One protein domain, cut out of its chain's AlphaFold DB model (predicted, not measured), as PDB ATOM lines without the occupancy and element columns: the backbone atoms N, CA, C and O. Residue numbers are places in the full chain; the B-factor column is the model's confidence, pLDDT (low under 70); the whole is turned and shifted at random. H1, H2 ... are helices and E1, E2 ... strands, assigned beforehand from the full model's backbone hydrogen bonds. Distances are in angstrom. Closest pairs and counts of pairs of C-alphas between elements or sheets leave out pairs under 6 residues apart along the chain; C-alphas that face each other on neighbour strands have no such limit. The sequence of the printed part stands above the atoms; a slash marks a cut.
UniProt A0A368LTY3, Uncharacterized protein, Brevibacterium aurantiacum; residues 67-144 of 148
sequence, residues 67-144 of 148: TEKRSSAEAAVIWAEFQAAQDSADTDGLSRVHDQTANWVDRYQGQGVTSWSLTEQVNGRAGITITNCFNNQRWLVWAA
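Overview. This is residues 67 to 144 of the 148 residues of an uncharacterized protein of Brevibacterium aurantiacum (UniProt A0A368LTY3). A helical hairpin, H1 and H2 side by side, packs over one face of a small, twisted sheet of three strands, with residues 71 to 79 of H1 and 98 to 109 of H2 nearest to the strands. The turn of the hairpin, at residues 88 to 90, makes one end of the longest axis, and the loop between E2 and E3 makes the other. The printed part has 78 residues, with two named helices followed by three named strands, H1 H2 E1 E2 E3; the sheet's order is E1 E2 E3, antiparallel, and the class is mixed, helices and strands. It is compact, with a radius of gyration of the C-alphas of 12.1 A, and spans 37 by 25 by 19 A.

Along the chain. H1, residues 67 to 87, begins at C-alpha 67 (100.509, 64.821, 118.767) and is 30.2 A long from first to last C-alpha. H2, residues 91 to 109, is 25.9 A long and begins at C-alpha 91 (121.542, 77.266, 100.392). E1 is residues 113 to 117, 11.1 A; E2 is residues 127 to 132, 16.0 A; E3 is residues 138 to 143, 13.2 A, and ends at C-alpha 143 (99.160, 71.907, 104.205).

Arrangement. H1 and H2 form a helical hairpin and touch, their closest C-alphas those of Ala 85 and Gly 93, 5.2 A apart. Their lines stand at a shallow tilt of 17 degrees, and they run opposite ways. In both helices every O i to N i+4 pair is within hydrogen-bond range. H1 and H2 are on one face of the sheet, in two layers, helices on one face of a sheet. The closest C-alphas of H1 and E3 are those of Ser 72 and Trp 142, 6.9 A apart. H2 has a height of 8.8 A over the sheet and lies over E1 and E2, slantwise to the strands, at 38 degrees to E1 on the local plane. The closest C-alphas of H2 and E1 are those of Val 105 and Trp 116, 7.7 A apart. E1, E2 and E3 form a meander, each strand the antiparallel neighbour of the one before. E1 and E2 are a hairpin at 156 degrees, with N 114 and O 131 at 2.9 A and N 131 and O 115 at 2.8 A, within hydrogen-bond range. E2 and E3 are a hairpin at 151 degrees, with N 139 and O 130 at 2.8 A, within hydrogen-bond range. E1 and E3 are the edge strands. The sheet is only just strongly twisted, its C-alphas up to 4.2 A off the best plane.

Size, cuts and confidence. The two C-alphas farthest apart are those of Ser 88 and Phe 134, at 36.8 A. The printed part has no cut. The links H1 to H2, H2 to E1 and E2 to E3 are tight, and E1 to E2, with 9 residues, is short. The mean pLDDT of the printed part is 94.8, and no printed residue is under 70.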
ATOM      1  N   THR A  67      99.478  65.205 119.738       90.06
ATOM      2  CA  THR A  67     100.509  64.821 118.767       90.06
ATOM      3  C   THR A  67     100.314  65.561 117.452       90.06
ATOM      4  O   THR A  67     101.261  66.163 116.948       90.06
ATOM      5  N   GLU A  68      99.090  65.598 116.926       88.44
ATOM      6  CA  GLU A  68      98.756  66.336 115.707       88.44
ATOM      7  C   GLU A  68      98.977  67.841 115.872       88.44
ATOM      8  O   GLU A  68      99.574  68.471 115.000       88.44
ATOM      9  N   LYS A  69      98.554  68.425 117.001       89.50
ATOM     10  CA  LYS A  69      98.746  69.853 117.287       89.50
ATOM     11  C   LYS A  69     100.227  70.222 117.296       89.50
ATOM     12  O   LYS A  69     100.621  71.210 116.682       89.50
ATOM     13  N   ARG A  70     101.053  69.405 117.951       94.25
ATOM     14  CA  ARG A  70     102.509  69.592 117.999       94.25
ATOM     15  C   ARG A  70     103.146  69.421 116.626       94.25
ATOM     16  O   ARG A  70     103.882  70.298 116.192       94.25
ATOM     17  N   SER A  71     102.799  68.341 115.930       95.19
ATOM     18  CA  SER A  71     103.261  68.063 114.571       95.19
ATOM     19  C   SER A  71     102.938  69.225 113.629       95.19
ATOM     20  O   SER A  71     103.807  69.684 112.891       95.19
ATOM     21  N   SER A  72     101.719  69.768 113.711       94.12
ATOM     22  CA  SER A  72     101.274  70.893 112.891       94.12
ATOM     23  C   SER A  72     102.006  72.196 113.220       94.12
ATOM     24  O   SER A  72     102.382  72.915 112.296       94.12
ATOM     25  N   ALA A  73     102.250  72.480 114.503       94.75
ATOM     26  CA  ALA A  73     103.017  73.650 114.928       94.75
ATOM     27  C   ALA A  73     104.483  73.578 114.468       94.75
ATOM     28  O   ALA A  73     105.005  74.555 113.939       94.75
ATOM     29  N   GLU A  74     105.132  72.419 114.610       97.31
ATOM     30  CA  GLU A  74     106.506  72.210 114.133       97.31
ATOM     31  C   GLU A  74     106.596  72.333 112.603       97.31
ATOM     32  O   GLU A  74     107.475  73.021 112.091       97.31
ATOM     33  N   ALA A  75     105.648  71.743 111.869       97.31
ATOM     34  CA  ALA A  75     105.588  71.852 110.413       97.31
ATOM     35  C   ALA A  75     105.403  73.300 109.935       97.31
ATOM     36  O   ALA A  75     106.007  73.691 108.939       97.31
ATOM     37  N   ALA A  76     104.616  74.108 110.652       96.69
ATOM     38  CA  ALA A  76     104.432  75.521 110.330       96.69
ATOM     39  C   ALA A  76     105.740  76.320 110.450       96.69
ATOM     40  O   ALA A  76     106.015  77.169 109.602       96.69
ATOM     41  N   VAL A  77     106.561  76.028 111.465       97.56
ATOM     42  CA  VAL A  77     107.886  76.647 111.632       97.56
ATOM     43  C   VAL A  77     108.822  76.230 110.500       97.56
ATOM     44  O   VAL A  77     109.378  77.096 109.831       97.56
ATOM     45  N   ILE A  78     108.928  74.923 110.228       98.19
ATOM     46  CA  ILE A  78     109.742  74.384 109.123       98.19
ATOM     47  C   ILE A  78     109.346  75.035 107.796       98.19
ATOM     48  O   ILE A  78     110.202  75.443 107.016       98.19
ATOM     49  N   TRP A  79     108.042  75.166 107.539       97.88
ATOM     50  CA  TRP A  79     107.536  75.777 106.316       97.88
ATOM     51  C   TRP A  79     107.889  77.263 106.207       97.88
ATOM     52  O   TRP A  79     108.298  77.718 105.142       97.88
ATOM     53  N   ALA A  80     107.773  78.026 107.296       96.75
ATOM     54  CA  ALA A  80     108.157  79.434 107.298       96.75
ATOM     55  C   ALA A  80     109.665  79.615 107.040       96.75
ATOM     56  O   ALA A  80     110.056  80.467 106.241       96.75
ATOM     57  N   GLU A  81     110.509  78.786 107.662       97.88
ATOM     58  CA  GLU A  81     111.961  78.787 107.439       97.88
ATOM     59  C   GLU A  81     112.313  78.387 106.000       97.88
ATOM     60  O   GLU A  81     113.164  79.016 105.371       97.88
ATOM     61  N   PHE A  82     111.609  77.398 105.442       97.94
ATOM     62  CA  PHE A  82     111.741  76.992 104.045       97.94
ATOM     63  C   PHE A  82     111.444  78.138 103.075       97.94
ATOM     64  O   PHE A  82     112.207  78.365 102.135       97.94
ATOM     65  N   GLN A  83     110.337  78.855 103.288       97.06
ATOM     66  CA  GLN A  83     109.957  79.986 102.444       97.06
ATOM     67  C   GLN A  83     110.996  81.103 102.527       97.06
ATOM     68  O   GLN A  83     111.476  81.556 101.493       97.06
ATOM     69  N   ALA A  84     111.420  81.470 103.739       97.56
ATOM     70  CA  ALA A  84     112.441  82.495 103.931       97.56
ATOM     71  C   ALA A  84     113.765  82.134 103.236       97.56
ATOM     72  O   ALA A  84     114.340  82.975 102.547       97.56
ATOM     73  N   ALA A  85     114.223  80.883 103.369       98.00
ATOM     74  CA  ALA A  85     115.457  80.417 102.740       98.00
ATOM     75  C   ALA A  85     115.360  80.367 101.207       98.00
ATOM     76  O   ALA A  85     116.328  80.697 100.523       98.00
ATOM     77  N   GLN A  86     114.204  79.988 100.649       96.19
ATOM     78  CA  GLN A  86     113.975  80.061  99.202       96.19
ATOM     79  C   GLN A  86     113.993  81.502  98.695       96.19
ATOM     80  O   GLN A  86     114.679  81.786  97.713       96.19
ATOM     81  N   ASP A  87     113.280  82.404  99.370       96.81
ATOM     82  CA  ASP A  87     113.159  83.806  98.968       96.81
ATOM     83  C   ASP A  87     114.519  84.519  98.981       96.81
ATOM     84  O   ASP A  87     114.791  85.369  98.131       96.81
ATOM     85  N   SER A  88     115.402  84.151  99.914       96.81
ATOM     86  CA  SER A  88     116.762  84.686 100.002       96.81
ATOM     87  C   SER A  88     117.810  83.892  99.217       96.81
ATOM     88  O   SER A  88     118.982  84.266  99.252       96.81
ATOM     89  N   ALA A  89     117.427  82.792  98.559       96.56
ATOM     90  CA  ALA A  89     118.345  81.816  97.965       96.56
ATOM     91  C   ALA A  89     119.457  81.340  98.938       96.56
ATOM     92  O   ALA A  89     120.601  81.127  98.532       96.56
ATOM     93  N   ASP A  90     119.126  81.178 100.227       97.38
ATOM     94  CA  ASP A  90     120.044  80.696 101.273       97.38
ATOM     95  C   ASP A  90     120.190  79.169 101.191       97.38
ATOM     96  O   ASP A  90     119.364  78.415 101.709       97.38
ATOM     97  N   THR A  91     121.260  78.701 100.548       97.38
ATOM     98  CA  THR A  91     121.542  77.266 100.392       97.38
ATOM     99  C   THR A  91     121.763  76.550 101.722       97.38
ATOM    100  O   THR A  91     121.339  75.404 101.876       97.38
ATOM    101  N   ASP A  92     122.381  77.216 102.698       97.69
ATOM    102  CA  ASP A  92     122.628  76.626 104.015       97.69
ATOM    103  C   ASP A  92     121.318  76.540 104.805       97.69
ATOM    104  O   ASP A  92     121.064  75.553 105.499       97.69
ATOM    105  N   GLY A  93     120.458  77.551 104.670       97.50
ATOM    106  CA  GLY A  93     119.086  77.547 105.175       97.50
ATOM    107  C   GLY A  93     118.264  76.402 104.604       97.50
ATOM    108  O   GLY A  93     117.659  75.653 105.369       97.50
ATOM    109  N   LEU A  94     118.320  76.192 103.287       97.94
ATOM    110  CA  LEU A  94     117.651  75.066 102.635       97.94
ATOM    111  C   LEU A  94     118.159  73.712 103.157       97.94
ATOM    112  O   LEU A  94     117.348  72.816 103.387       97.94
ATOM    113  N   SER A  95     119.465  73.567 103.406       97.94
ATOM    114  CA  SER A  95     120.021  72.342 103.999       97.94
ATOM    115  C   SER A  95     119.534  72.114 105.434       97.94
ATOM    116  O   SER A  95     119.164  70.997 105.783       97.94
ATOM    117  N   ARG A  96     119.481  73.159 106.272       98.06
ATOM    118  CA  ARG A  96     118.968  73.041 107.652       98.06
ATOM    119  C   ARG A  96     117.494  72.649 107.677       98.06
ATOM    120  O   ARG A  96     117.110  71.750 108.421       98.06
ATOM    121  N   VAL A  97     116.687  73.300 106.844       98.06
ATOM    122  CA  VAL A  97     115.258  73.003 106.688       98.06
ATOM    123  C   VAL A  97     115.054  71.572 106.194       98.06
ATOM    124  O   VAL A  97     114.147  70.879 106.662       98.06
ATOM    125  N   HIS A  98     115.906  71.098 105.283       98.06
ATOM    126  CA  HIS A  98     115.872  69.717 104.820       98.06
ATOM    127  C   HIS A  98     116.067  68.734 105.989       98.06
ATOM    128  O   HIS A  98     115.255  67.825 106.172       98.06
ATOM    129  N   ASP A  99     117.075  68.950 106.834       98.12
ATOM    130  CA  ASP A  99     117.345  68.087 107.991       98.12
ATOM    131  C   ASP A  99     116.237  68.152 109.051       98.12
ATOM    132  O   ASP A  99     115.825  67.129 109.603       98.12
ATOM    133  N   GLN A 100     115.695  69.342 109.324       98.19
ATOM    134  CA  GLN A 100     114.532  69.498 110.202       98.19
ATOM    135  C   GLN A 100     113.317  68.731 109.667       98.19
ATOM    136  O   GLN A 100     112.642  68.041 110.431       98.19
ATOM    137  N   THR A 101     113.062  68.809 108.358       98.19
ATOM    138  CA  THR A 101     111.943  68.106 107.718       98.19
ATOM    139  C   THR A 101     112.132  66.599 107.789       98.19
ATOM    140  O   THR A 101     111.191  65.897 108.150       98.19
ATOM    141  N   ALA A 102     113.343  66.093 107.536       96.81
ATOM    142  CA  ALA A 102     113.656  64.674 107.686       96.81
ATOM    143  C   ALA A 102     113.341  64.172 109.106       96.81
ATOM    144  O   ALA A 102     112.639  63.176 109.271       96.81
ATOM    145  N   ASN A 103     113.793  64.907 110.127       96.94
ATOM    146  CA  ASN A 103     113.537  64.577 111.530       96.94
ATOM    147  C   ASN A 103     112.045  64.644 111.890       96.94
ATOM    148  O   ASN A 103     111.551  63.825 112.665       96.94
ATOM    149  N   TRP A 104     111.317  65.618 111.342       97.62
ATOM    150  CA  TRP A 104     109.874  65.742 111.540       97.62
ATOM    151  C   TRP A 104     109.112  64.579 110.891       97.62
ATOM    152  O   TRP A 104     108.219  64.002 111.515       97.62
ATOM    153  N   VAL A 105     109.483  64.195 109.664       96.38
ATOM    154  CA  VAL A 105     108.872  63.069 108.940       96.38
ATOM    155  C   VAL A 105     109.100  61.761 109.694       96.38
ATOM    156  O   VAL A 105     108.134  61.035 109.927       96.38
ATOM    157  N   ASP A 106     110.332  61.492 110.131       94.44
ATOM    158  CA  ASP A 106     110.671  60.297 110.916       94.44
ATOM    159  C   ASP A 106     109.847  60.218 112.211       94.44
ATOM    160  O   ASP A 106     109.234  59.193 112.516       94.44
ATOM    161  N   ARG A 107     109.730  61.345 112.923       94.56
ATOM    162  CA  ARG A 107     108.998  61.429 114.191       94.56
ATOM    163  C   ARG A 107     107.492  61.203 114.052       94.56
ATOM    164  O   ARG A 107     106.908  60.573 114.931       94.56
ATOM    165  N   TYR A 108     106.851  61.767 113.024       94.44
ATOM    166  CA  TYR A 108     105.383  61.852 112.963       94.44
ATOM    167  C   TYR A 108     104.716  60.977 111.909       94.44
ATOM    168  O   TYR A 108     103.547  60.640 112.074       94.44
ATOM    169  N   GLN A 109     105.413  60.626 110.830       90.75
ATOM    170  CA  GLN A 109     104.847  59.795 109.761       90.75
ATOM    171  C   GLN A 109     105.252  58.324 109.917       90.75
ATOM    172  O   GLN A 109     104.539  57.434 109.452       90.75
ATOM    173  N   GLY A 110     106.347  58.063 110.639       78.69
ATOM    174  CA  GLY A 110     106.772  56.726 111.032       78.69
ATOM    175  C   GLY A 110     107.250  55.860 109.865       78.69
ATOM    176  O   GLY A 110     107.707  56.342 108.828       78.69
ATOM    177  N   GLN A 111     107.164  54.540 110.055       70.50
ATOM    178  CA  GLN A 111     107.631  53.574 109.065       70.50
ATOM    179  C   GLN A 111     106.639  53.481 107.905       70.50
ATOM    180  O   GLN A 111     105.478  53.127 108.091       70.50
ATOM    181  N   GLY A 112     107.108  53.797 106.700       84.75
ATOM    182  CA  GLY A 112     106.283  53.754 105.494       84.75
ATOM    183  C   GLY A 112     106.488  54.915 104.528       84.75
ATOM    184  O   GLY A 112     105.789  54.998 103.523       84.75
ATOM    185  N   VAL A 113     107.444  55.803 104.803       94.06
ATOM    186  CA  VAL A 113     107.828  56.893 103.905       94.06
ATOM    187  C   VAL A 113     109.023  56.469 103.052       94.06
ATOM    188  O   VAL A 113     110.058  56.087 103.589       94.06
ATOM    189  N   THR A 114     108.899  56.535 101.724       94.06
ATOM    190  CA  THR A 114     110.031  56.329 100.796       94.06
ATOM    191  C   THR A 114     110.763  57.622 100.477       94.06
ATOM    192  O   THR A 114     111.976  57.620 100.292       94.06
ATOM    193  N   SER A 115     110.035  58.731 100.400       96.00
ATOM    194  CA  SER A 115     110.590  60.063 100.180       96.00
ATOM    195  C   SER A 115     109.638  61.129 100.701       96.00
ATOM    196  O   SER A 115     108.465  60.859 100.957       96.00
ATOM    197  N   TRP A 116     110.129  62.352 100.842       97.06
ATOM    198  CA  TRP A 116     109.332  63.512 101.217       97.06
ATOM    199  C   TRP A 116     109.778  64.734 100.410       97.06
ATOM    200  O   TRP A 116     110.838  64.715  99.783       97.06
ATOM    201  N   SER A 117     108.944  65.774 100.361       96.88
ATOM    202  CA  SER A 117     109.252  67.018  99.651       96.88
ATOM    203  C   SER A 117     108.524  68.222 100.249       96.88
ATOM    204  O   SER A 117     107.389  68.100 100.714       96.88
ATOM    205  N   LEU A 118     109.189  69.380 100.185       97.19
ATOM    206  CA  LEU A 118     108.659  70.708 100.513       97.19
ATOM    207  C   LEU A 118     108.265  71.523  99.267       97.19
ATOM    208  O   LEU A 118     107.578  72.531  99.375       97.19
ATOM    209  N   THR A 119     108.714  71.120  98.078       96.25
ATOM    210  CA  THR A 119     108.453  71.846  96.824       96.25
ATOM    211  C   THR A 119     107.295  71.248  96.037       96.25
ATOM    212  O   THR A 119     106.642  71.943  95.260       96.25
ATOM    213  N   GLU A 120     107.038  69.954  96.213       96.12
ATOM    214  CA  GLU A 120     106.007  69.252  95.463       96.12
ATOM    215  C   GLU A 120     104.612  69.507  96.034       96.12
ATOM    216  O   GLU A 120     104.400  69.531  97.244       96.12
ATOM    217  N   GLN A 121     103.643  69.666  95.135       94.50
ATOM    218  CA  GLN A 121     102.250  69.910  95.486       94.50
ATOM    219  C   GLN A 121     101.402  68.660  95.262       94.50
ATOM    220  O   GLN A 121     101.636  67.882  94.336       94.50
ATOM    221  N   VAL A 122     100.353  68.502  96.067       93.88
ATOM    222  CA  VAL A 122      99.327  67.467  95.869       93.88
ATOM    223  C   VAL A 122      97.995  68.161  95.647       93.88
ATOM    224  O   VAL A 122      97.550  68.939  96.489       93.88
ATOM    225  N   ASN A 123      97.359  67.895  94.503       93.38
ATOM    226  CA  ASN A 123      96.105  68.539  94.089       93.38
ATOM    227  C   ASN A 123      96.175  70.082  94.119       93.38
ATOM    228  O   ASN A 123      95.227  70.737  94.543       93.38
ATOM    229  N   GLY A 124      97.313  70.653  93.703       93.31
ATOM    230  CA  GLY A 124      97.543  72.104  93.666       93.31
ATOM    231  C   GLY A 124      97.806  72.757  95.027       93.31
ATOM    232  O   GLY A 124      97.815  73.979  95.118       93.31
ATOM    233  N   ARG A 125      97.995  71.965  96.088       94.38
ATOM    234  CA  ARG A 125      98.204  72.466  97.450       94.38
ATOM    235  C   ARG A 125      99.650  72.277  97.880       94.38
ATOM    236  O   ARG A 125     100.197  71.179  97.746       94.38
ATOM    237  N   ALA A 126     100.236  73.346  98.409       95.69
ATOM    238  CA  ALA A 126     101.595  73.364  98.935       95.69
ATOM    239  C   ALA A 126     101.650  72.922 100.407       95.69
ATOM    240  O   ALA A 126     100.683  73.068 101.165       95.69
ATOM    241  N   GLY A 127     102.803  72.398 100.808       96.38
ATOM    242  CA  GLY A 127     103.083  71.974 102.172       96.38
ATOM    243  C   GLY A 127     104.104  70.842 102.209       96.38
ATOM    244  O   GLY A 127     104.867  70.647 101.265       96.38
ATOM    245  N   ILE A 128     104.098  70.075 103.297       97.38
ATOM    246  CA  ILE A 128     104.966  68.906 103.445       97.38
ATOM    247  C   ILE A 128     104.260  67.709 102.820       97.38
ATOM    248  O   ILE A 128     103.141  67.349 103.210       97.38
ATOM    249  N   THR A 129     104.923  67.075 101.859       97.31
ATOM    250  CA  THR A 129     104.430  65.873 101.188       97.31
ATOM    251  C   THR A 129     105.317  64.674 101.485       97.31
ATOM    252  O   THR A 129     106.525  64.817 101.662       97.31
ATOM    253  N   ILE A 130     104.720  63.484 101.516       97.00
ATOM    254  CA  ILE A 130     105.435  62.203 101.602       97.00
ATOM    255  C   ILE A 130     105.022  61.296 100.452       97.00
ATOM    256  O   ILE A 130     103.894  61.384  99.970       97.00
ATOM    257  N   THR A 131     105.898  60.383 100.065       96.25
ATOM    258  CA  THR A 131     105.580  59.241  99.211       96.25
ATOM    259  C   THR A 131     105.479  57.999 100.084       96.25
ATOM    260  O   THR A 131     106.387  57.693 100.856       96.25
ATOM    261  N   ASN A 132     104.356  57.298  99.981       89.62
ATOM    262  CA  ASN A 132     104.061  56.112 100.774       89.62
ATOM    263  C   ASN A 132     104.693  54.851 100.142       89.62
ATOM    264  O   ASN A 132     104.542  54.615  98.945       89.62
ATOM    265  N   CYS A 133     105.364  54.009 100.933       90.75
ATOM    266  CA  CYS A 133     106.036  52.792 100.464       90.75
ATOM    267  C   CYS A 133     105.090  51.671 100.002       90.75
ATOM    268  O   CYS A 133     105.493  50.819  99.215       90.75
ATOM    269  N   PHE A 134     103.841  51.664 100.468       89.00
ATOM    270  CA  PHE A 134     102.869  50.607 100.192       89.00
ATOM    271  C   PHE A 134     102.224  50.748  98.812       89.00
ATOM    272  O   PHE A 134     101.853  49.749  98.201       89.00
ATOM    273  N   ASN A 135     102.063  51.979  98.318       91.00
ATOM    274  CA  ASN A 135     101.367  52.255  97.055       91.00
ATOM    275  C   ASN A 135     102.080  53.273  96.151       91.00
ATOM    276  O   ASN A 135     101.559  53.604  95.086       91.00
ATOM    277  N   ASN A 136     103.246  53.772  96.567       92.12
ATOM    278  CA  ASN A 136     104.037  54.788  95.876       92.12
ATOM    279  C   ASN A 136     103.255  56.070  95.534       92.12
ATOM    280  O   ASN A 136     103.598  56.788  94.596       92.12
ATOM    281  N   GLN A 137     102.179  56.354  96.275       93.81
ATOM    282  CA  GLN A 137     101.400  57.571  96.110       93.81
ATOM    283  C   GLN A 137     101.957  58.685  96.983       93.81
ATOM    284  O   GLN A 137     102.410  58.452  98.106       93.81
ATOM    285  N   ARG A 138     101.863  59.912  96.466       95.06
ATOM    286  CA  ARG A 138     102.237  61.114  97.201       95.06
ATOM    287  C   ARG A 138     101.053  61.696  97.951       95.06
ATOM    288  O   ARG A 138     100.007  61.957  97.357       95.06
ATOM    289  N   TRP A 139     101.236  61.939  99.239       94.56
ATOM    290  CA  TRP A 139     100.225  62.479 100.138       94.56
ATOM    291  C   TRP A 139     100.686  63.808 100.730       94.56
ATOM    292  O   TRP A 139     101.863  63.985 101.042       94.56
ATOM    293  N   LEU A 140      99.745  64.737 100.900       94.62
ATOM    294  CA  LEU A 140      99.955  65.980 101.638       94.62
ATOM    295  C   LEU A 140      99.715  65.709 103.122       94.62
ATOM    296  O   LEU A 140      98.568  65.530 103.534       94.62
ATOM    297  N   VAL A 141     100.786  65.664 103.910       94.06
ATOM    298  CA  VAL A 141     100.711  65.355 105.350       94.06
ATOM    299  C   VAL A 141     100.575  66.605 106.205       94.06
ATOM    300  O   VAL A 141     100.017  66.554 107.298       94.06
ATOM    301  N   TRP A 142     100.998  67.749 105.677       95.81
ATOM    302  CA  TRP A 142     100.711  69.055 106.248       95.81
ATOM    303  C   TRP A 142     100.522  70.068 105.122       95.81
ATOM    304  O   TRP A 142     101.279  70.058 104.156       95.81
ATOM    305  N   ALA A 143      99.507  70.926 105.229       94.94
ATOM    306  CA  ALA A 143      99.160  71.907 104.205       94.94
ATOM    307  C   ALA A 143      99.467  73.323 104.698       94.94
ATOM    308  O   ALA A 143      98.991  73.697 105.771       94.94
ATOM    309  N   ALA A 144     100.150  74.123 103.879       92.25
ATOM    310  CA  ALA A 144     100.517  75.505 104.208       92.25
ATOM    311  C   ALA A 144      99.309  76.426 104.450       92.25
ATOM    312  O   ALA A 144      99.392  77.413 105.170       92.25
TER     313      ALA A 144